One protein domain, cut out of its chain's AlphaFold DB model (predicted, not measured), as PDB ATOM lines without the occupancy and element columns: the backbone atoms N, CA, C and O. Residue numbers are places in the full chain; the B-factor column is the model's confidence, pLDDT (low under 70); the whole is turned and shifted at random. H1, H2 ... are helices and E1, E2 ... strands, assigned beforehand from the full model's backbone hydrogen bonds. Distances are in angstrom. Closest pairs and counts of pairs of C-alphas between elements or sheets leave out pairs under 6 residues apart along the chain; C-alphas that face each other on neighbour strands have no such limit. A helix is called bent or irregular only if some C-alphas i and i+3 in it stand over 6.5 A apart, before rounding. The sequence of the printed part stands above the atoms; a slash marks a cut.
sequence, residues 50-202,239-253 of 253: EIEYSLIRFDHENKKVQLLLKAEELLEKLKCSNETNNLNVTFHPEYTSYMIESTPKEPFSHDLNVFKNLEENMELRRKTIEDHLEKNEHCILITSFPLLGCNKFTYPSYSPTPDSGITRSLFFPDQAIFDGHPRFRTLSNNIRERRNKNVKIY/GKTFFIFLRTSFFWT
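AT A GLANCE: This is residues 50 to 202 and 239 to 253 of the 253 residues of the protein "Hypothetical protein" of Brachionus calyciflorus (UniProt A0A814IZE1). A strongly twisted sheet of six strands is built round the long strand E1 and curls round helix H2, while helix H1 packs over E3 and E4. A long stretch with no named element, residues 141 to 181, leads out from the sheet to H3, and residues 109 to 116, of which 112 to 116 belong to H2, stick out at the opposite end. The 168 printed residues include four named helices and six named strands; along the chain E1 and E2 come first, then H1, then E3 and E4, then H2, E5, H3, H4 and E6; the sheet is branched, E1 being the antiparallel neighbour of E2, E4, E5 and E6, and E3 that of E4, and the class is mixed, helices and strands. The whole is compact, with a radius of gyration of the C-alphas of 17.1 A and spans of 53 by 42 by 29 A.

HOW THE PARTS SIT: E1, residues 50 to 59, has four neighbours in staggered pairing. On one side of it are E2, residues 64 to 68, with N 59 and O 64 at 2.8 A, and E4, residues 99 to 104, with N 53 and O 100 at 2.8 A. On the other side are E5, residues 137 to 140, with N 56 and O 138 at 2.8 A, and E6, residues 250 to 252, with N 50 and O 251 at 3.0 A. E3, residues 89 to 93, forms a hairpin with E4, with N 92 and O 101 at 2.8 A; E1 and E2 are the other hairpin. H1, residues 71 to 85, is on the sheet at a height of 9.1 A, over E3 and E4, along the strands at 19 degrees to E3 on the local plane; its closest C-alphas to E3 are Leu 75 and Phe 91, 6.8 A apart. The sheet curls round H2, residues 112 to 130, which has a kink of 28 degrees near residue 119 and is irregular, C-alphas 116 and 119 being 7.2 A apart. H1 and H2 only just touch, with 3 pairs of C-alphas within 8 A, the closest Leu 78 and Ile 129 at 7.3 A. H3, residues 182 to 195, and H4, residues 241 to 244, are not on the sheet; H4 is only just irregular, C-alphas 241 and 244 being 6.8 A apart. Every O i to N i+4 pair is within hydrogen-bond range in H1 and H3, 11 of 15 are in H2, and H4 is too short for one.

IN THESE COORDINATES: E1 begins at C-alpha 50 (120.392, 135.613, 146.366) and is 29.2 A long. E4 measures 17.2 A, H1 20.3 A, H2 29.0 A and H3 20.2 A. E6 ends at C-alpha 252 (117.563, 137.974, 140.868).

THE WHOLE: The C-alphas farthest apart, Asn 113 and Asp 163, are 55.2 A apart. Residues 203 to 238 are not printed, with 8.2 A between C-alphas 202 and 239. E5 to H3 is a long link. Residues 239 to 253 have pLDDT under 70.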
ATOM      1  N   GLU A  50     119.639 135.398 145.132       94.25
ATOM      2  CA  GLU A  50     120.392 135.613 146.366       94.25
ATOM      3  C   GLU A  50     119.408 136.057 147.458       94.25
ATOM      4  O   GLU A  50     118.620 136.992 147.261       94.25
ATOM      5  N   ILE A  51     119.427 135.355 148.597       94.12
ATOM      6  CA  ILE A  51     118.578 135.638 149.758       94.12
ATOM      7  C   ILE A  51     119.455 135.948 150.959       94.12
ATOM      8  O   ILE A  51     120.250 135.118 151.391       94.12
ATOM      9  N   GLU A  52     119.232 137.106 151.562       95.44
ATOM     10  CA  GLU A  52     119.853 137.485 152.825       95.44
ATOM     11  C   GLU A  52     118.896 137.196 153.997       95.44
ATOM     12  O   GLU A  52     117.709 137.533 153.966       95.44
ATOM     13  N   TYR A  53     119.410 136.588 155.063       96.44
ATOM     14  CA  TYR A  53     118.675 136.276 156.291       96.44
ATOM     15  C   TYR A  53     119.258 137.072 157.448       96.44
ATOM     16  O   TYR A  53     120.471 137.245 157.538       96.44
ATOM     17  N   SER A  54     118.400 137.504 158.368       96.88
ATOM     18  CA  SER A  54     118.807 137.980 159.688       96.88
ATOM     19  C   SER A  54     118.610 136.870 160.713       96.88
ATOM     20  O   SER A  54     117.520 136.312 160.827       96.88
ATOM     21  N   LEU A  55     119.648 136.577 161.483       98.19
ATOM     22  CA  LEU A  55     119.604 135.682 162.627       98.19
ATOM     23  C   LEU A  55     119.046 136.444 163.827       98.19
ATOM     24  O   LEU A  55     119.533 137.521 164.186       98.19
ATOM     25  N   ILE A  56     118.026 135.882 164.462       97.94
ATOM     26  CA  ILE A  56     117.373 136.451 165.635       97.94
ATOM     27  C   ILE A  56     117.261 135.426 166.754       97.94
ATOM     28  O   ILE A  56     117.210 134.224 166.521       97.94
ATOM     29  N   ARG A  57     117.172 135.928 167.981       97.94
ATOM     30  CA  ARG A  57     116.877 135.152 169.181       97.94
ATOM     31  C   ARG A  57     115.623 135.704 169.841       97.94
ATOM     32  O   ARG A  57     115.564 136.902 170.138       97.94
ATOM     33  N   PHE A  58     114.658 134.831 170.112       97.38
ATOM     34  CA  PHE A  58     113.531 135.132 170.987       97.38
ATOM     35  C   PHE A  58     113.883 134.765 172.426       97.38
ATOM     36  O   PHE A  58     114.266 133.641 172.750       97.38
ATOM     37  N   ASP A  59     113.729 135.736 173.312       96.50
ATOM     38  CA  ASP A  59     113.735 135.540 174.751       96.50
ATOM     39  C   ASP A  59     112.292 135.709 175.229       96.50
ATOM     40  O   ASP A  59     111.817 136.822 175.476       96.50
ATOM     41  N   HIS A  60     111.564 134.591 175.267       95.50
ATOM     42  CA  HIS A  60     110.147 134.579 175.626       95.50
ATOM     43  C   HIS A  60     109.913 134.961 177.090       95.50
ATOM     44  O   HIS A  60     108.904 135.599 177.388       95.50
ATOM     45  N   GLU A  61     110.846 134.625 177.985       96.25
ATOM     46  CA  GLU A  61     110.758 134.944 179.413       96.25
ATOM     47  C   GLU A  61     110.813 136.459 179.633       96.25
ATOM     48  O   GLU A  61     109.954 137.030 180.305       96.25
ATOM     49  N   ASN A  62     111.773 137.131 178.992       95.56
ATOM     50  CA  ASN A  62     111.950 138.578 179.112       95.56
ATOM     51  C   ASN A  62     111.168 139.389 178.069       95.56
ATOM     52  O   ASN A  62     111.254 140.619 178.074       95.56
ATOM     53  N   LYS A  63     110.425 138.722 177.175       95.94
ATOM     54  CA  LYS A  63     109.696 139.317 176.040       95.94
ATOM     55  C   LYS A  63     110.592 140.188 175.151       95.94
ATOM     56  O   LYS A  63     110.231 141.309 174.797       95.94
ATOM     57  N   LYS A  64     111.777 139.679 174.805       95.50
ATOM     58  CA  LYS A  64     112.759 140.383 173.965       95.50
ATOM     59  C   LYS A  64     113.032 139.628 172.677       95.50
ATOM     60  O   LYS A  64     113.004 138.402 172.636       95.50
ATOM     61  N   VAL A  65     113.349 140.392 171.640       96.81
ATOM     62  CA  VAL A  65     113.885 139.885 170.378       96.81
ATOM     63  C   VAL A  65     115.191 140.610 170.120       96.81
ATOM     64  O   VAL A  65     115.251 141.834 170.245       96.81
ATOM     65  N   GLN A  66     116.238 139.859 169.804       97.69
ATOM     66  CA  GLN A  66     117.579 140.396 169.594       97.69
ATOM     67  C   GLN A  66     118.187 139.804 168.325       97.69
ATOM     68  O   GLN A  66     117.884 138.668 167.970       97.69
ATOM     69  N   LEU A  67     119.068 140.555 167.667       97.88
ATOM     70  CA  LEU A  67     119.881 140.047 166.563       97.88
ATOM     71  C   LEU A  67     120.979 139.130 167.104       97.88
ATOM     72  O   LEU A  67     121.731 139.524 167.997       97.88
ATOM     73  N   LEU A  68     121.061 137.917 166.571       98.25
ATOM     74  CA  LEU A  68     121.956 136.864 167.038       98.25
ATOM     75  C   LEU A  68     123.311 136.948 166.322       98.25
ATOM     76  O   LEU A  68     123.396 136.711 165.121       98.25
ATOM     77  N   LEU A  69     124.379 137.252 167.060       97.75
ATOM     78  CA  LEU A  69     125.735 137.440 166.528       97.75
ATOM     79  C   LEU A  69     126.483 136.102 166.364       97.75
ATOM     80  O   LEU A  69     127.502 135.880 167.015       97.75
ATOM     81  N   LYS A  70     125.941 135.187 165.550       96.94
ATOM     82  CA  LYS A  70     126.420 133.794 165.402       96.94
ATOM     83  C   LYS A  70     126.775 133.412 163.958       96.94
ATOM     84  O   LYS A  70     127.054 132.249 163.684       96.94
ATOM     85  N   ALA A  71     126.764 134.359 163.017       96.81
ATOM     86  CA  ALA A  71     126.940 134.058 161.595       96.81
ATOM     87  C   ALA A  71     128.271 133.354 161.290       96.81
ATOM     88  O   ALA A  71     128.299 132.466 160.448       96.81
ATOM     89  N   GLU A  72     129.359 133.710 161.975       95.06
ATOM     90  CA  GLU A  72     130.682 133.109 161.754       95.06
ATOM     91  C   GLU A  72     130.707 131.615 162.090       95.06
ATOM     92  O   GLU A  72     130.957 130.797 161.205       95.06
ATOM     93  N   GLU A  73     130.343 131.260 163.325       95.38
ATOM     94  CA  GLU A  73     130.233 129.866 163.776       95.38
ATOM     95  C   GLU A  73     129.273 129.068 162.880       95.38
ATOM     96  O   GLU A  73     129.541 127.925 162.504       95.38
ATOM     97  N   LEU A  74     128.141 129.676 162.516       96.12
ATOM     98  CA  LEU A  74     127.115 129.019 161.719       96.12
ATOM     99  C   LEU A  74     127.597 128.747 160.290       96.12
ATOM    100  O   LEU A  74     127.394 127.652 159.776       96.12
ATOM    101  N   LEU A  75     128.290 129.697 159.663       95.69
ATOM    102  CA  LEU A  75     128.837 129.532 158.316       95.69
ATOM    103  C   LEU A  75     129.890 128.427 158.236       95.69
ATOM    104  O   LEU A  75     129.955 127.737 157.220       95.69
ATOM    105  N   GLU A  76     130.702 128.231 159.275       93.44
ATOM    106  CA  GLU A  76     131.638 127.102 159.332       93.44
ATOM    107  C   GLU A  76     130.896 125.761 159.368       93.44
ATOM    108  O   GLU A  76     131.187 124.871 158.565       93.44
ATOM    109  N   LYS A  77     129.871 125.638 160.221       94.50
ATOM    110  CA  LYS A  77     129.037 124.426 160.297       94.50
ATOM    111  C   LYS A  77     128.305 124.144 158.984       94.50
ATOM    112  O   LYS A  77     128.300 123.007 158.513       94.50
ATOM    113  N   LEU A  78     127.737 125.180 158.366       94.12
ATOM    114  CA  LEU A  78     127.011 125.076 157.099       94.12
ATOM    115  C   LEU A  78     127.914 124.615 155.951       94.12
ATOM    116  O   LEU A  78     127.486 123.797 155.137       94.12
ATOM    117  N   LYS A  79     129.169 125.080 155.894       88.88
ATOM    118  CA  LYS A  79     130.149 124.598 154.907       88.88
ATOM    119  C   LYS A  79     130.404 123.099 155.066       88.88
ATOM    120  O   LYS A  79     130.232 122.357 154.103       88.88
ATOM    121  N   CYS A  80     130.713 122.648 156.283       86.12
ATOM    122  CA  CYS A  80     130.952 121.230 156.569       86.12
ATOM    123  C   CYS A  80     129.727 120.352 156.246       86.12
ATOM    124  O   CYS A  80     129.855 119.275 155.657       86.12
ATOM    125  N   SER A  81     128.522 120.815 156.598       85.38
ATOM    126  CA  SER A  81     127.269 120.098 156.324       85.38
ATOM    127  C   SER A  81     126.975 119.998 154.823       85.38
ATOM    128  O   SER A  81     126.636 118.920 154.327       85.38
ATOM    129  N   ASN A  82     127.175 121.083 154.069       84.44
ATOM    130  CA  ASN A  82     126.971 121.093 152.619       84.44
ATOM    131  C   ASN A  82     127.960 120.189 151.875       84.44
ATOM    132  O   ASN A  82     127.565 119.537 150.908       84.44
ATOM    133  N   GLU A  83     129.220 120.132 152.313       81.88
ATOM    134  CA  GLU A  83     130.229 119.224 151.749       81.88
ATOM    135  C   GLU A  83     129.868 117.756 151.992       81.88
ATOM    136  O   GLU A  83     130.029 116.923 151.101       81.88
ATOM    137  N   THR A  84     129.311 117.449 153.165       81.50
ATOM    138  CA  THR A  84     128.911 116.086 153.542       81.50
ATOM    139  C   THR A  84     127.654 115.625 152.799       81.50
ATOM    140  O   THR A  84     127.593 114.500 152.311       81.50
ATOM    141  N   ASN A  85     126.648 116.497 152.694       83.94
ATOM    142  CA  ASN A  85     125.326 116.155 152.156       83.94
ATOM    143  C   ASN A  85     125.166 116.458 150.654       83.94
ATOM    144  O   ASN A  85     124.133 116.132 150.073       83.94
ATOM    145  N   ASN A  86     126.164 117.092 150.027       85.50
ATOM    146  CA  ASN A  86     126.165 117.517 148.622       85.50
ATOM    147  C   ASN A  86     124.880 118.264 148.200       85.50
ATOM    148  O   ASN A  86     124.305 118.018 147.138       85.50
ATOM    149  N   LEU A  87     124.422 119.179 149.055       85.69
ATOM    150  CA  LEU A  87     123.224 119.980 148.810       85.69
ATOM    151  C   LEU A  87     123.475 121.015 147.699       85.69
ATOM    152  O   LEU A  87     124.563 121.585 147.589       85.69
ATOM    153  N   ASN A  88     122.449 121.309 146.892       86.81
ATOM    154  CA  ASN A  88     122.502 122.353 145.857       86.81
ATOM    155  C   ASN A  88     122.298 123.763 146.448       86.81
ATOM    156  O   ASN A  88     121.436 124.525 146.001       86.81
ATOM    157  N   VAL A  89     123.056 124.103 147.486       92.06
ATOM    158  CA  VAL A  89     122.965 125.384 148.194       92.06
ATOM    159  C   VAL A  89     124.357 125.878 148.565       92.06
ATOM    160  O   VAL A  89     125.267 125.087 148.806       92.06
ATOM    161  N   THR A  90     124.536 127.193 148.597       93.31
ATOM    162  CA  THR A  90     125.767 127.841 149.055       93.31
ATOM    163  C   THR A  90     125.413 128.947 150.038       93.31
ATOM    164  O   THR A  90     124.378 129.593 149.895       93.31
ATOM    165  N   PHE A  91     126.260 129.133 151.051       94.88
ATOM    166  CA  PHE A  91     126.099 130.160 152.074       94.88
ATOM    167  C   PHE A  91     127.318 131.078 152.092       94.88
ATOM    168  O   PHE A  91     128.462 130.619 151.990       94.88
ATOM    169  N   HIS A  92     127.074 132.374 152.249       94.12
ATOM    170  CA  HIS A  92     128.088 133.415 152.214       94.12
ATOM    171  C   HIS A  92     127.971 134.340 153.438       94.12
ATOM    172  O   HIS A  92     126.864 134.583 153.926       94.12
ATOM    173  N   PRO A  93     129.103 134.861 153.949       94.50
ATOM    174  CA  PRO A  93     129.088 135.868 155.001       94.50
ATOM    175  C   PRO A  93     128.664 137.221 154.449       94.50
ATOM    176  O   PRO A  93     129.217 137.662 153.446       94.50
ATOM    177  N   GLU A  94     127.774 137.901 155.162       93.00
ATOM    178  CA  GLU A  94     127.397 139.288 154.890       93.00
ATOM    179  C   GLU A  94     128.112 140.277 155.823       93.00
ATOM    180  O   GLU A  94     128.923 139.899 156.669       93.00
ATOM    181  N   TYR A  95     127.831 141.575 155.678       93.31
ATOM    182  CA  TYR A  95     128.467 142.637 156.460       93.31
ATOM    183  C   TYR A  95     128.374 142.440 157.984       93.31
ATOM    184  O   TYR A  95     129.264 142.882 158.720       93.31
ATOM    185  N   THR A  96     127.304 141.817 158.478       95.06
ATOM    186  CA  THR A  96     127.028 141.709 159.914       95.06
ATOM    187  C   THR A  96     127.215 140.301 160.445       95.06
ATOM    188  O   THR A  96     126.988 139.316 159.752       95.06
ATOM    189  N   SER A  97     127.545 140.208 161.733       96.38
ATOM    190  CA  SER A  97     127.653 138.925 162.436       96.38
ATOM    191  C   SER A  97     126.289 138.256 162.691       96.38
ATOM    192  O   SER A  97     126.215 137.159 163.234       96.38
ATOM    193  N   TYR A  98     125.189 138.899 162.294       97.00
ATOM    194  CA  TYR A  98     123.838 138.347 162.366       97.00
ATOM    195  C   TYR A  98     123.220 138.112 160.987       97.00
ATOM    196  O   TYR A  98     122.028 137.832 160.921       97.00
ATOM    197  N   MET A  99     123.972 138.237 159.891       96.38
ATOM    198  CA  MET A  99     123.454 137.992 158.545       96.38
ATOM    199  C   MET A  99     124.153 136.825 157.863       96.38
ATOM    200  O   MET A  99     125.359 136.625 158.004       96.38
ATOM    201  N   ILE A 100     123.370 136.086 157.086       96.06
ATOM    202  CA  ILE A 100     123.843 135.043 156.177       96.06
ATOM    203  C   ILE A 100     123.185 135.294 154.827       96.06
ATOM    204  O   ILE A 100     121.978 135.506 154.771       96.06
ATOM    205  N   GLU A 101     123.962 135.257 153.753       95.75
ATOM    206  CA  GLU A 101     123.442 135.186 152.385       95.75
ATOM    207  C   GLU A 101     123.413 133.721 151.943       95.75
ATOM    208  O   GLU A 101     124.318 132.947 152.269       95.75
ATOM    209  N   SER A 102     122.386 133.326 151.195       94.62
ATOM    210  CA  SER A 102     122.309 132.014 150.564       94.62
ATOM    211  C   SER A 102     121.932 132.111 149.090       94.62
ATOM    212  O   SER A 102     121.127 132.950 148.682       94.62
ATOM    213  N   THR A 103     122.472 131.189 148.299       94.38
ATOM    214  CA  THR A 103     122.184 131.043 146.867       94.38
ATOM    215  C   THR A 103     122.001 129.564 146.523       94.38
ATOM    216  O   THR A 103     122.483 128.685 147.253       94.38
ATOM    217  N   PRO A 104     121.361 129.234 145.391       92.81
ATOM    218  CA  PRO A 104     121.576 127.944 144.746       92.81
ATOM    219  C   PRO A 104     123.076 127.742 144.472       92.81
ATOM    220  O   PRO A 104     123.785 128.701 144.153       92.81
ATOM    221  N   LYS A 105     123.583 126.509 144.604       90.81
ATOM    222  CA  LYS A 105     124.990 126.200 144.275       90.81
ATOM    223  C   LYS A 105     125.232 126.268 142.766       90.81
ATOM    224  O   LYS A 105     126.235 126.822 142.330       90.81
ATOM    225  N   GLU A 106     124.297 125.739 141.984       89.88
ATOM    226  CA  GLU A 106     124.311 125.820 140.524       89.88
ATOM    227  C   GLU A 106     123.237 126.790 140.014       89.88
ATOM    228  O   GLU A 106     122.103 126.752 140.502       89.88
ATOM    229  N   PRO A 107     123.541 127.619 138.997       90.94
ATOM    230  CA  PRO A 107     122.562 128.527 138.427       90.94
ATOM    231  C   PRO A 107     121.470 127.762 137.674       90.94
ATOM    232  O   PRO A 107     121.717 126.796 136.934       90.94
ATOM    233  N   PHE A 108     120.253 128.271 137.794       90.25
ATOM    234  CA  PHE A 108     119.076 127.781 137.105       90.25
ATOM    235  C   PHE A 108     119.209 127.912 135.586       90.25
ATOM    236  O   PHE A 108     119.926 128.763 135.056       90.25
ATOM    237  N   SER A 109     118.547 127.014 134.858       89.50
ATOM    238  CA  SER A 109     118.491 127.047 133.394       89.50
ATOM    239  C   SER A 109     117.326 127.911 132.898       89.50
ATOM    240  O   SER A 109     116.513 128.409 133.673       89.50
ATOM    241  N   HIS A 110     117.217 128.054 131.577       86.56
ATOM    242  CA  HIS A 110     116.083 128.704 130.919       86.56
ATOM    243  C   HIS A 110     114.766 127.914 130.985       86.56
ATOM    244  O   HIS A 110     113.758 128.376 130.461       86.56
ATOM    245  N   ASP A 111     114.782 126.676 131.493       88.44
ATOM    246  CA  ASP A 111     113.589 125.832 131.508       88.44
ATOM    247  C   ASP A 111     112.605 126.341 132.568       88.44
ATOM    248  O   ASP A 111     112.944 126.470 133.743       88.44
ATOM    249  N   LEU A 112     111.360 126.584 132.159       86.00
ATOM    250  CA  LEU A 112     110.285 127.003 133.054       86.00
ATOM    251  C   LEU A 112     109.975 125.954 134.132       86.00
ATOM    252  O   LEU A 112     109.441 126.299 135.183       86.00
ATOM    253  N   ASN A 113     110.336 124.684 133.923       87.50
ATOM    254  CA  ASN A 113     110.199 123.663 134.960       87.50
ATOM    255  C   ASN A 113     111.027 123.965 136.213       87.50
ATOM    256  O   ASN A 113     110.692 123.461 137.280       87.50
ATOM    257  N   VAL A 114     112.060 124.809 136.115       85.56
ATOM    258  CA  VAL A 114     112.883 125.193 137.265       85.56
ATOM    259  C   VAL A 114     112.076 125.949 138.325       85.56
ATOM    260  O   VAL A 114     112.340 125.786 139.513       85.56
ATOM    261  N   PHE A 115     111.033 126.691 137.932       85.75
ATOM    262  CA  PHE A 115     110.164 127.392 138.884       85.75
ATOM    263  C   PHE A 115     109.438 126.450 139.851       85.75
ATOM    264  O   PHE A 115     109.085 126.877 140.944       85.75
ATOM    265  N   LYS A 116     109.261 125.170 139.490       86.56
ATOM    266  CA  LYS A 116     108.646 124.165 140.373       86.56
ATOM    267  C   LYS A 116     109.505 123.871 141.602       86.56
ATOM    268  O   LYS A 116     108.961 123.629 142.667       86.56
ATOM    269  N   ASN A 117     110.827 123.946 141.452       86.19
ATOM    270  CA  ASN A 117     111.783 123.580 142.500       86.19
ATOM    271  C   ASN A 117     112.443 124.816 143.135       86.19
ATOM    272  O   ASN A 117     113.325 124.684 143.982       86.19
ATOM    273  N   LEU A 118     112.066 126.024 142.697       90.62
ATOM    274  CA  LEU A 118     112.639 127.274 143.191       90.62
ATOM    275  C   LEU A 118     112.333 127.454 144.681       90.62
ATOM    276  O   LEU A 118     113.245 127.652 145.481       90.62
ATOM    277  N   GLU A 119     111.057 127.340 145.047       92.38
ATOM    278  CA  GLU A 119     110.610 127.470 146.435       92.38
ATOM    279  C   GLU A 119     111.183 126.352 147.310       92.38
ATOM    280  O   GLU A 119     111.699 126.637 148.386       92.38
ATOM    281  N   GLU A 120     111.222 125.113 146.811       92.75
ATOM    282  CA  GLU A 120     111.856 123.988 147.512       92.75
ATOM    283  C   GLU A 120     113.342 124.260 147.797       92.75
ATOM    284  O   GLU A 120     113.847 123.948 148.875       92.75
ATOM    285  N   ASN A 121     114.060 124.891 146.860       93.75
ATOM    286  CA  ASN A 121     115.449 125.283 147.079       93.75
ATOM    287  C   ASN A 121     115.579 126.409 148.121       93.75
ATOM    288  O   ASN A 121     116.514 126.398 148.923       93.75
ATOM    289  N   MET A 122     114.661 127.379 148.132       94.94
ATOM    290  CA  MET A 122     114.613 128.440 149.150       94.94
ATOM    291  C   MET A 122     114.296 127.883 150.543       94.94
ATOM    292  O   MET A 122     114.923 128.281 151.530       94.94
ATOM    293  N   GLU A 123     113.348 126.951 150.624       95.25
ATOM    294  CA  GLU A 123     112.971 126.257 151.853       95.25
ATOM    295  C   GLU A 123     114.126 125.401 152.370       95.25
ATOM    296  O   GLU A 123     114.460 125.492 153.551       95.25
ATOM    297  N   LEU A 124     114.801 124.656 151.487       94.62
ATOM    298  CA  LEU A 124     115.999 123.896 151.833       94.62
ATOM    299  C   LEU A 124     117.065 124.805 152.450       94.62
ATOM    300  O   LEU A 124     117.563 124.494 153.526       94.62
ATOM    301  N   ARG A 125     117.368 125.953 151.824       95.56
ATOM    302  CA  ARG A 125     118.343 126.928 152.349       95.56
ATOM    303  C   ARG A 125     117.980 127.398 153.753       95.56
ATOM    304  O   ARG A 125     118.838 127.389 154.632       95.56
ATOM    305  N   ARG A 126     116.713 127.761 153.979       96.31
ATOM    306  CA  ARG A 126     116.227 128.173 155.304       96.31
ATOM    307  C   ARG A 126     116.343 127.033 156.315       96.31
ATOM    308  O   ARG A 126     116.897 127.234 157.387       96.31
ATOM    309  N   LYS A 127     115.867 125.840 155.963       95.62
ATOM    310  CA  LYS A 127     115.884 124.669 156.841       95.62
ATOM    311  C   LYS A 127     117.304 124.273 157.230       95.62
ATOM    312  O   LYS A 127     117.555 124.024 158.396       95.62
ATOM    313  N   THR A 128     118.247 124.285 156.289       95.62
ATOM    314  CA  THR A 128     119.651 123.982 156.594       95.62
ATOM    315  C   THR A 128     120.233 124.969 157.610       95.62
ATOM    316  O   THR A 128     121.014 124.552 158.460       95.62
ATOM    317  N   ILE A 129     119.847 126.250 157.569       96.81
ATOM    318  CA  ILE A 129     120.232 127.227 158.598       96.81
ATOM    319  C   ILE A 129     119.551 126.891 159.935       96.81
ATOM    320  O   ILE A 129     120.245 126.758 160.940       96.81
ATOM    321  N   GLU A 130     118.226 126.711 159.945       96.88
ATOM    322  CA  GLU A 130     117.430 126.409 161.151       96.88
ATOM    323  C   GLU A 130     117.872 125.119 161.860       96.88
ATOM    324  O   GLU A 130     117.922 125.088 163.085       96.88
ATOM    325  N   ASP A 131     118.270 124.080 161.120       95.69
ATOM    326  CA  ASP A 131     118.734 122.799 161.675       95.69
ATOM    327  C   ASP A 131     120.013 122.946 162.533       95.69
ATOM    328  O   ASP A 131     120.358 122.047 163.301       95.69
ATOM    329  N   HIS A 132     120.724 124.072 162.413       96.31
ATOM    330  CA  HIS A 132     121.927 124.395 163.189       96.31
ATOM    331  C   HIS A 132     121.698 125.504 164.235       96.31
ATOM    332  O   HIS A 132     122.657 125.948 164.881       96.31
ATOM    333  N   LEU A 133     120.458 125.969 164.392       97.56
ATOM    334  CA  LEU A 133     120.050 126.963 165.378       97.56
ATOM    335  C   LEU A 133     119.393 126.296 166.593       97.56
ATOM    336  O   LEU A 133     118.852 125.193 166.521       97.56
ATOM    337  N   GLU A 134     119.457 126.971 167.740       97.25
ATOM    338  CA  GLU A 134     118.746 126.527 168.940       97.25
ATOM    339  C   GLU A 134     117.232 126.756 168.809       97.25
ATOM    340  O   GLU A 134     116.773 127.575 168.020       97.25
ATOM    341  N   LYS A 135     116.427 126.105 169.659       96.06
ATOM    342  CA  LYS A 135     114.950 126.181 169.608       96.06
ATOM    343  C   LYS A 135     114.372 127.608 169.625       96.06
ATOM    344  O   LYS A 135     113.249 127.815 169.174       96.06
ATOM    345  N   ASN A 136     115.082 128.562 170.223       97.38
ATOM    346  CA  ASN A 136     114.669 129.960 170.343       97.38
ATOM    347  C   ASN A 136     115.464 130.911 169.430       97.38
ATOM    348  O   ASN A 136     115.369 132.132 169.579       97.38
ATOM    349  N   GLU A 137     116.267 130.363 168.526       98.19
ATOM    350  CA  GLU A 137     117.036 131.071 167.513       98.19
ATOM    351  C   GLU A 137     116.423 130.774 166.140       98.19
ATOM    352  O   GLU A 137     116.075 129.636 165.853       98.19
ATOM    353  N   HIS A 138     116.287 131.790 165.291       97.75
ATOM    354  CA  HIS A 138     115.719 131.626 163.951       97.75
ATOM    355  C   HIS A 138     116.429 132.506 162.933       97.75
ATOM    356  O   HIS A 138     116.957 133.571 163.262       97.75
ATOM    357  N   CYS A 139     116.369 132.099 161.672       97.06
ATOM    358  CA  CYS A 139     116.709 132.918 160.527       97.06
ATOM    359  C   CYS A 139     115.428 133.474 159.892       97.06
ATOM    360  O   CYS A 139     114.500 132.755 159.520       97.06
ATOM    361  N   ILE A 140     115.353 134.796 159.770       95.69
ATOM    362  CA  ILE A 140     114.182 135.479 159.225       95.69
ATOM    363  C   ILE A 140     114.548 136.360 158.039       95.69
ATOM    364  O   ILE A 140     115.638 136.923 157.951       95.69
ATOM    365  N   LEU A 141     113.585 136.512 157.136       93.31
ATOM    366  CA  LEU A 141     113.671 137.414 155.997       93.31
ATOM    367  C   LEU A 141     113.045 138.750 156.388       93.31
ATOM    368  O   LEU A 141     111.836 138.938 156.258       93.31
ATOM    369  N   ILE A 142     113.863 139.662 156.912       90.75
ATOM    370  CA  ILE A 142     113.415 141.001 157.292       90.75
ATOM    371  C   ILE A 142     114.347 142.072 156.741       90.75
ATOM    372  O   ILE A 142     115.523 142.154 157.084       90.75
ATOM    373  N   THR A 143     113.779 142.967 155.938       89.44
ATOM    374  CA  THR A 143     114.553 144.029 155.295       89.44
ATOM    375  C   THR A 143     115.151 145.010 156.292       89.44
ATOM    376  O   THR A 143     116.174 145.608 156.016       89.44
ATOM    377  N   SER A 144     114.540 145.237 157.451       88.88
ATOM    378  CA  SER A 144     115.126 146.100 158.476       88.88
ATOM    379  C   SER A 144     114.677 145.634 159.842       88.88
ATOM    380  O   SER A 144     113.479 145.618 160.124       88.88
ATOM    381  N   PHE A 145     115.631 145.295 160.707       92.94
ATOM    382  CA  PHE A 145     115.314 144.953 162.086       92.94
ATOM    383  C   PHE A 145     114.798 146.202 162.830       92.94
ATOM    384  O   PHE A 145     115.533 147.190 162.913       92.94
ATOM    385  N   PRO A 146     113.561 146.204 163.367       91.75
ATOM    386  CA  PRO A 146     112.937 147.428 163.883       91.75
ATOM    387  C   PRO A 146     113.661 148.066 165.071       91.75
ATOM    388  O   PRO A 146     113.603 149.278 165.239       91.75
ATOM    389  N   LEU A 147     114.346 147.259 165.887       92.50
ATOM    390  CA  LEU A 147     115.050 147.709 167.094       92.50
ATOM    391  C   LEU A 147     116.557 147.907 166.866       92.50
ATOM    392  O   LEU A 147     117.336 147.945 167.816       92.50
ATOM    393  N   LEU A 148     117.000 147.977 165.609       91.69
ATOM    394  CA  LEU A 148     118.409 148.136 165.266       91.69
ATOM    395  C   LEU A 148     118.974 149.433 165.861       91.69
ATOM    396  O   LEU A 148     118.493 150.523 165.567       91.69
ATOM    397  N   GLY A 149     120.025 149.312 166.674       88.38
ATOM    398  CA  GLY A 149     120.639 150.449 167.365       88.38
ATOM    399  C   GLY A 149     119.939 150.864 168.666       88.38
ATOM    400  O   GLY A 149     120.448 151.729 169.375       88.38
ATOM    401  N   CYS A 150     118.817 150.235 169.030       90.12
ATOM    402  CA  CYS A 150     118.220 150.406 170.352       90.12
ATOM    403  C   CYS A 150     119.061 149.712 171.436       90.12
ATOM    404  O   CYS A 150     119.904 148.858 171.164       90.12
ATOM    405  N   ASN A 151     118.814 150.044 172.702       87.44
ATOM    406  CA  ASN A 151     119.556 149.459 173.815       87.44
ATOM    407  C   ASN A 151     119.494 147.915 173.807       87.44
ATOM    408  O   ASN A 151     118.409 147.334 173.766       87.44
ATOM    409  N   LYS A 152     120.660 147.257 173.885       91.25
ATOM    410  CA  LYS A 152     120.808 145.786 173.920       91.25
ATOM    411  C   LYS A 152     120.104 145.053 172.762       91.25
ATOM    412  O   LYS A 152     119.595 143.952 172.954       91.25
ATOM    413  N   PHE A 153     120.096 145.622 171.556       94.62
ATOM    414  CA  PHE A 153     119.448 145.003 170.389       94.62
ATOM    415  C   PHE A 153     120.134 143.725 169.864       94.62
ATOM    416  O   PHE A 153     119.545 143.018 169.048       94.62
ATOM    417  N   THR A 154     121.354 143.412 170.315       97.06
ATOM    418  CA  THR A 154     122.108 142.206 169.927       97.06
ATOM    419  C   THR A 154     122.200 141.182 171.052       97.06
ATOM    420  O   THR A 154     122.165 141.531 172.239       97.06
ATOM    421  N   TYR A 155     122.397 139.922 170.668       97.19
ATOM    422  CA  TYR A 155     122.763 138.821 171.545       97.19
ATOM    423  C   TYR A 155     124.031 138.103 171.031       97.19
ATOM    424  O   TYR A 155     124.011 137.598 169.907       97.19
ATOM    425  N   PRO A 156     125.112 138.025 171.829       97.00
ATOM    426  CA  PRO A 156     125.306 138.716 173.104       97.00
ATOM    427  C   PRO A 156     125.185 140.243 172.972       97.00
ATOM    428  O   PRO A 156     125.320 140.817 171.888       97.00
ATOM    429  N   SER A 157     124.865 140.913 174.079       95.75
ATOM    430  CA  SER A 157     124.722 142.369 174.085       95.75
ATOM    431  C   SER A 157     126.078 143.046 174.242       95.75
ATOM    432  O   SER A 157     126.832 142.716 175.155       95.75
ATOM    433  N   TYR A 158     126.348 144.031 173.389       94.56
ATOM    434  CA  TYR A 158     127.570 144.832 173.416       94.56
ATOM    435  C   TYR A 158     127.239 146.320 173.445       94.56
ATOM    436  O   TYR A 158     126.229 146.754 172.885       94.56
ATOM    437  N   SER A 159     128.111 147.097 174.080       91.88
ATOM    438  CA  SER A 159     128.016 148.555 174.082       91.88
ATOM    439  C   SER A 159     128.724 149.146 172.858       91.88
ATOM    440  O   SER A 159     129.792 148.657 172.478       91.88
ATOM    441  N   PRO A 160     128.167 150.197 172.239       90.06
ATOM    442  CA  PRO A 160     128.847 150.943 171.187       90.06
ATOM    443  C   PRO A 160     130.088 151.674 171.725       90.06
ATOM    444  O   PRO A 160     130.152 152.034 172.900       90.06
ATOM    445  N   THR A 161     131.071 151.901 170.853       89.69
ATOM    446  CA  THR A 161     132.366 152.530 171.174       89.69
ATOM    447  C   THR A 161     132.595 153.764 170.294       89.69
ATOM    448  O   THR A 161     133.372 153.726 169.334       89.69
ATOM    449  N   PRO A 162     131.901 154.880 170.569       87.38
ATOM    450  CA  PRO A 162     131.900 156.029 169.674       87.38
ATOM    451  C   PRO A 162     133.257 156.758 169.597       87.38
ATOM    452  O   PRO A 162     133.581 157.328 168.555       87.38
ATOM    453  N   ASP A 163     134.103 156.659 170.623       85.06
ATOM    454  CA  ASP A 163     135.378 157.396 170.674       85.06
ATOM    455  C   ASP A 163     136.549 156.638 170.039       85.06
ATOM    456  O   ASP A 163     137.458 157.228 169.445       85.06
ATOM    457  N   SER A 164     136.526 155.309 170.135       87.44
ATOM    458  CA  SER A 164     137.673 154.449 169.823       87.44
ATOM    459  C   SER A 164     137.371 153.329 168.831       87.44
ATOM    460  O   SER A 164     138.300 152.795 168.228       87.44
ATOM    461  N   GLY A 165     136.095 152.994 168.625       87.06
ATOM    462  CA  GLY A 165     135.680 151.914 167.741       87.06
ATOM    463  C   GLY A 165     136.020 152.159 166.274       87.06
ATOM    464  O   GLY A 165     136.272 153.279 165.827       87.06
ATOM    465  N   ILE A 166     135.959 151.092 165.488       88.38
ATOM    466  CA  ILE A 166     136.083 151.106 164.030       88.38
ATOM    467  C   ILE A 166     134.986 151.984 163.438       88.38
ATOM    468  O   ILE A 166     135.242 152.853 162.595       88.38
ATOM    469  N   THR A 167     133.750 151.751 163.879       85.38
ATOM    470  CA  THR A 167     132.585 152.458 163.347       85.38
ATOM    471  C   THR A 167     132.353 153.798 164.019       85.38
ATOM    472  O   THR A 167     131.713 154.648 163.400       85.38
ATOM    473  N   ARG A 168     132.860 153.992 165.245       88.31
ATOM    474  CA  ARG A 168     132.614 155.189 166.066       88.31
ATOM    475  C   ARG A 168     131.128 155.556 166.138       88.31
ATOM    476  O   ARG A 168     130.756 156.724 166.061       88.31
ATOM    477  N   SER A 169     130.271 154.537 166.177       87.00
ATOM    478  CA  SER A 169     128.819 154.702 166.188       87.00
ATOM    479  C   SER A 169     128.315 154.968 167.603       87.00
ATOM    480  O   SER A 169     128.842 154.397 168.552       87.00
ATOM    481  N   LEU A 170     127.252 155.769 167.725       87.69
ATOM    482  CA  LEU A 170     126.526 155.965 168.986       87.69
ATOM    483  C   LEU A 170     125.647 154.763 169.355       87.69
ATOM    484  O   LEU A 170     125.330 154.567 170.518       87.69
ATOM    485  N   PHE A 171     125.240 153.969 168.361       88.69
ATOM    486  CA  PHE A 171     124.174 152.972 168.521       88.69
ATOM    487  C   PHE A 171     124.606 151.550 168.165       88.69
ATOM    488  O   PHE A 171     124.002 150.584 168.616       88.69
ATOM    489  N   PHE A 172     125.625 151.402 167.315       90.88
ATOM    490  CA  PHE A 172     125.978 150.123 166.698       90.88
ATOM    491  C   PHE A 172     127.329 149.618 167.225       90.88
ATOM    492  O   PHE A 172     128.342 150.249 166.923       90.88
ATOM    493  N   PRO A 173     127.378 148.500 167.971       93.19
ATOM    494  CA  PRO A 173     128.632 147.935 168.455       93.19
ATOM    495  C   PRO A 173     129.441 147.311 167.314       93.19
ATOM    496  O   PRO A 173     128.889 146.693 166.402       93.19
ATOM    497  N   ASP A 174     130.767 147.421 167.373       93.19
ATOM    498  CA  ASP A 174     131.649 146.864 166.340       93.19
ATOM    499  C   ASP A 174     131.617 145.326 166.291       93.19
ATOM    500  O   ASP A 174     131.961 144.746 165.267       93.19
ATOM    501  N   GLN A 175     131.191 144.664 167.371       95.38
ATOM    502  CA  GLN A 175     130.982 143.212 167.447       95.38
ATOM    503  C   GLN A 175     129.825 142.735 166.563       95.38
ATOM    504  O   GLN A 175     129.746 141.558 166.231       95.38
ATOM    505  N   ALA A 176     128.931 143.640 166.157       95.12
ATOM    506  CA  ALA A 176     127.875 143.315 165.212       95.12
ATOM    507  C   ALA A 176     128.356 143.318 163.746       95.12
ATOM    508  O   ALA A 176     127.594 142.932 162.863       95.12
ATOM    509  N   ILE A 177     129.599 143.733 163.467       94.56
ATOM    510  CA  ILE A 177     130.248 143.539 162.160       94.56
ATOM    511  C   ILE A 177     130.767 142.102 162.093       94.56
ATOM    512  O   ILE A 177     131.308 141.607 163.079       94.56
ATOM    513  N   PHE A 178     130.622 141.446 160.943       95.06
ATOM    514  CA  PHE A 178     131.161 140.105 160.733       95.06
ATOM    515  C   PHE A 178     132.688 140.086 160.921       95.06
ATOM    516  O   PHE A 178     133.402 140.836 160.247       95.06
ATOM    517  N   ASP A 179     133.175 139.253 161.846       91.88
ATOM    518  CA  ASP A 179     134.591 139.211 162.235       91.88
ATOM    519  C   ASP A 179     135.411 138.226 161.394       91.88
ATOM    520  O   ASP A 179     136.542 138.541 161.022       91.88
ATOM    521  N   GLY A 180     134.801 137.117 160.966       91.12
ATOM    522  CA  GLY A 180     135.441 136.067 160.163       91.12
ATOM    523  C   GLY A 180     135.984 136.488 158.788       91.12
ATOM    524  O   GLY A 180     136.497 135.654 158.043       91.12
ATOM    525  N   HIS A 181     135.878 137.766 158.395       92.44
ATOM    526  CA  HIS A 181     136.566 138.283 157.214       92.44
ATOM    527  C   HIS A 181     136.963 139.771 157.357       92.44
ATOM    528  O   HIS A 181     136.099 140.638 157.526       92.44
ATOM    529  N   PRO A 182     138.248 140.136 157.150       92.12
ATOM    530  CA  PRO A 182     138.754 141.478 157.468       92.12
ATOM    531  C   PRO A 182     138.163 142.595 156.585       92.12
ATOM    532  O   PRO A 182     138.114 143.761 156.982       92.12
ATOM    533  N   ARG A 183     137.641 142.240 155.399       92.19
ATOM    534  CA  ARG A 183     136.957 143.154 154.459       92.19
ATOM    535  C   ARG A 183     135.935 144.068 155.134       92.19
ATOM    536  O   ARG A 183     135.920 145.255 154.820       92.19
ATOM    537  N   PHE A 184     135.063 143.547 155.994       92.44
ATOM    538  CA  PHE A 184     133.900 144.302 156.479       92.44
ATOM    539  C   PHE A 184     134.292 145.389 157.485       92.44
ATOM    540  O   PHE A 184     133.830 146.537 157.402       92.44
ATOM    541  N   ARG A 185     135.227 145.062 158.380       92.44
ATOM    542  CA  ARG A 185     135.840 146.025 159.299       92.44
ATOM    543  C   ARG A 185     136.654 147.076 158.550       92.44
ATOM    544  O   ARG A 185     136.427 148.269 158.760       92.44
ATOM    545  N   THR A 186     137.521 146.671 157.619       92.81
ATOM    546  CA  THR A 186     138.333 147.629 156.848       92.81
ATOM    547  C   THR A 186     137.477 148.531 155.967       92.81
ATOM    548  O   THR A 186     137.728 149.731 155.897       92.81
ATOM    549  N   LEU A 187     136.418 148.006 155.345       92.00
ATOM    550  CA  LEU A 187     135.471 148.814 154.575       92.00
ATOM    551  C   LEU A 187     134.830 149.902 155.449       92.00
ATOM    552  O   LEU A 187     134.759 151.062 155.041       92.00
ATOM    553  N   SER A 188     134.404 149.539 156.663       90.62
ATOM    554  CA  SER A 188     133.823 150.481 157.626       90.62
ATOM    555  C   SER A 188     134.817 151.577 158.005       90.62
ATOM    556  O   SER A 188     134.473 152.762 157.949       90.62
ATOM    557  N   ASN A 189     136.056 151.190 158.327       90.94
ATOM    558  CA  ASN A 189     137.114 152.126 158.689       90.94
ATOM    559  C   ASN A 189     137.457 153.075 157.532       90.94
ATOM    560  O   ASN A 189     137.415 154.295 157.685       90.94
ATOM    561  N   ASN A 190     137.701 152.525 156.340       93.06
ATOM    562  CA  ASN A 190     138.168 153.287 155.186       93.06
ATOM    563  C   ASN A 190     137.118 154.285 154.680       93.06
ATOM    564  O   ASN A 190     137.475 155.371 154.225       93.06
ATOM    565  N   ILE A 191     135.818 153.968 154.765       90.69
ATOM    566  CA  ILE A 191     134.759 154.932 154.423       90.69
ATOM    567  C   ILE A 191     134.758 156.112 155.399       90.69
ATOM    568  O   ILE A 191     134.634 157.260 154.959       90.69
ATOM    569  N   ARG A 192     134.892 155.841 156.703       89.69
ATOM    570  CA  ARG A 192     134.930 156.874 157.746       89.69
ATOM    571  C   ARG A 192     136.156 157.768 157.576       89.69
ATOM    572  O   ARG A 192     136.004 158.986 157.494       89.69
ATOM    573  N   GLU A 193     137.340 157.174 157.440       91.88
ATOM    574  CA  GLU A 193     138.599 157.896 157.221       91.88
ATOM    575  C   GLU A 193     138.573 158.711 155.927       91.88
ATOM    576  O   GLU A 193     138.926 159.885 155.928       91.88
ATOM    577  N   ARG A 194     138.046 158.157 154.828       92.31
ATOM    578  CA  ARG A 194     137.875 158.904 153.576       92.31
ATOM    579  C   ARG A 194     137.004 160.145 153.736       92.31
ATOM    580  O   ARG A 194     137.260 161.156 153.081       92.31
ATOM    581  N   ARG A 195     135.933 160.057 154.527       89.81
ATOM    582  CA  ARG A 195     134.993 161.166 154.739       89.81
ATOM    583  C   ARG A 195     135.461 162.154 155.802       89.81
ATOM    584  O   ARG A 195     134.897 163.244 155.851       89.81
ATOM    585  N   ASN A 196     136.430 161.778 156.639       88.81
ATOM    586  CA  ASN A 196     136.826 162.488 157.861       88.81
ATOM    587  C   ASN A 196     135.665 162.740 158.844       88.81
ATOM    588  O   ASN A 196     135.768 163.595 159.716       88.81
ATOM    589  N   LYS A 197     134.538 162.036 158.687       85.19
ATOM    590  CA  LYS A 197     133.355 162.137 159.547       85.19
ATOM    591  C   LYS A 197     132.454 160.925 159.372       85.19
ATOM    592  O   LYS A 197     132.432 160.305 158.303       85.19
ATOM    593  N   ASN A 198     131.655 160.648 160.396       82.75
ATOM    594  CA  ASN A 198     130.607 159.640 160.323       82.75
ATOM    595  C   ASN A 198     129.537 160.021 159.287       82.75
ATOM    596  O   ASN A 198     129.367 161.182 158.895       82.75
ATOM    597  N   VAL A 199     128.826 159.013 158.791       81.75
ATOM    598  CA  VAL A 199     127.713 159.229 157.866       81.75
ATOM    599  C   VAL A 199     126.458 159.546 158.650       81.75
ATOM    600  O   VAL A 199     126.106 158.835 159.578       81.75
ATOM    601  N   LYS A 200     125.783 160.621 158.251       86.00
ATOM    602  CA  LYS A 200     124.550 161.085 158.876       86.00
ATOM    603  C   LYS A 200     123.388 160.704 157.961       86.00
ATOM    604  O   LYS A 200     123.391 161.083 156.791       86.00
ATOM    605  N   ILE A 201     122.444 159.928 158.485       86.31
ATOM    606  CA  ILE A 201     121.186 159.586 157.817       86.31
ATOM    607  C   ILE A 201     120.058 160.089 158.708       86.31
ATOM    608  O   ILE A 201     120.068 159.835 159.912       86.31
ATOM    609  N   TYR A 202     119.113 160.786 158.085       90.25
ATOM    610  CA  TYR A 202     117.932 161.350 158.719       90.25
ATOM    611  C   TYR A 202     116.705 160.723 158.078       90.25
ATOM    612  O   TYR A 202     116.504 160.876 156.873       90.25
ATOM    613  N   GLY A 239     122.869 157.635 162.105       65.81
ATOM    614  CA  GLY A 239     124.321 157.732 162.327       65.81
ATOM    615  C   GLY A 239     125.275 156.818 161.540       65.81
ATOM    616  O   GLY A 239     126.443 156.722 161.922       65.81
ATOM    617  N   LYS A 240     124.856 156.159 160.445       64.62
ATOM    618  CA  LYS A 240     125.765 155.311 159.645       64.62
ATOM    619  C   LYS A 240     125.297 155.084 158.202       64.62
ATOM    620  O   LYS A 240     124.115 154.894 157.964       64.62
ATOM    621  N   THR A 241     126.238 154.964 157.254       48.19
ATOM    622  CA  THR A 241     126.012 154.573 155.837       48.19
ATOM    623  C   THR A 241     125.389 153.193 155.705       48.19
ATOM    624  O   THR A 241     124.743 152.885 154.711       48.19
ATOM    625  N   PHE A 242     125.661 152.334 156.687       54.16
ATOM    626  CA  PHE A 242     125.450 150.908 156.548       54.16
ATOM    627  C   PHE A 242     124.043 150.463 156.899       54.16
ATOM    628  O   PHE A 242     123.747 149.326 156.601       54.16
ATOM    629  N   PHE A 243     123.129 151.332 157.350       52.72
ATOM    630  CA  PHE A 243     121.698 150.981 157.416       52.72
ATOM    631  C   PHE A 243     121.117 150.472 156.084       52.72
ATOM    632  O   PHE A 243     119.991 150.000 156.090       52.72
ATOM    633  N   ILE A 244     121.854 150.578 154.971       52.16
ATOM    634  CA  ILE A 244     121.570 149.947 153.674       52.16
ATOM    635  C   ILE A 244     122.092 148.495 153.598       52.16
ATOM    636  O   ILE A 244     121.394 147.649 153.069       52.16
ATOM    637  N   PHE A 245     123.278 148.205 154.147       53.91
ATOM    638  CA  PHE A 245     123.899 146.867 154.209       53.91
ATOM    639  C   PHE A 245     123.495 146.054 155.453       53.91
ATOM    640  O   PHE A 245     123.836 144.889 155.571       53.91
ATOM    641  N   LEU A 246     122.819 146.679 156.424       54.47
ATOM    642  CA  LEU A 246     122.198 146.017 157.581       54.47
ATOM    643  C   LEU A 246     120.784 145.509 157.239       54.47
ATOM    644  O   LEU A 246     120.000 145.200 158.136       54.47
ATOM    645  N   ARG A 247     120.426 145.540 155.954       61.28
ATOM    646  CA  ARG A 247     119.127 145.139 155.433       61.28
ATOM    647  C   ARG A 247     119.287 143.833 154.718       61.28
ATOM    648  O   ARG A 247     120.277 143.679 154.018       61.28
ATOM    649  N   THR A 248     118.289 142.974 154.841       57.53
ATOM    650  CA  THR A 248     118.185 141.860 153.918       57.53
ATOM    651  C   THR A 248     117.481 142.284 152.639       57.53
ATOM    652  O   THR A 248     116.508 143.050 152.656       57.53
ATOM    653  N   SER A 249     117.966 141.763 151.528       64.19
ATOM    654  CA  SER A 249     117.405 141.959 150.204       64.19
ATOM    655  C   SER A 249     117.181 140.615 149.517       64.19
ATOM    656  O   SER A 249     117.689 139.574 149.934       64.19
ATOM    657  N   PHE A 250     116.371 140.653 148.464       59.53
ATOM    658  CA  PHE A 250     116.185 139.541 147.550       59.53
ATOM    659  C   PHE A 250     116.587 140.005 146.157       59.53
ATOM    660  O   PHE A 250     116.033 140.989 145.654       59.53
ATOM    661  N   PHE A 251     117.553 139.318 145.554       57.75
ATOM    662  CA  PHE A 251     118.070 139.661 144.234       57.75
ATOM    663  C   PHE A 251     117.850 138.515 143.253       57.75
ATOM    664  O   PHE A 251     118.054 137.355 143.589       57.75
ATOM    665  N   TRP A 252     117.484 138.869 142.021       52.66
ATOM    666  CA  TRP A 252     117.563 137.974 140.868       52.66
ATOM    667  C   TRP A 252     118.868 138.285 140.140       52.66
ATOM    668  O   TRP A 252     119.130 139.452 139.829       52.66
ATOM    669  N   THR A 253     119.686 137.261 139.911       48.78
ATOM    670  CA  THR A 253     120.994 137.356 139.247       48.78
ATOM    671  C   THR A 253     121.004 136.638 137.911       48.78
ATOM    672  O   THR A 253     120.241 135.658 137.751       48.78
TER     673      THR A 253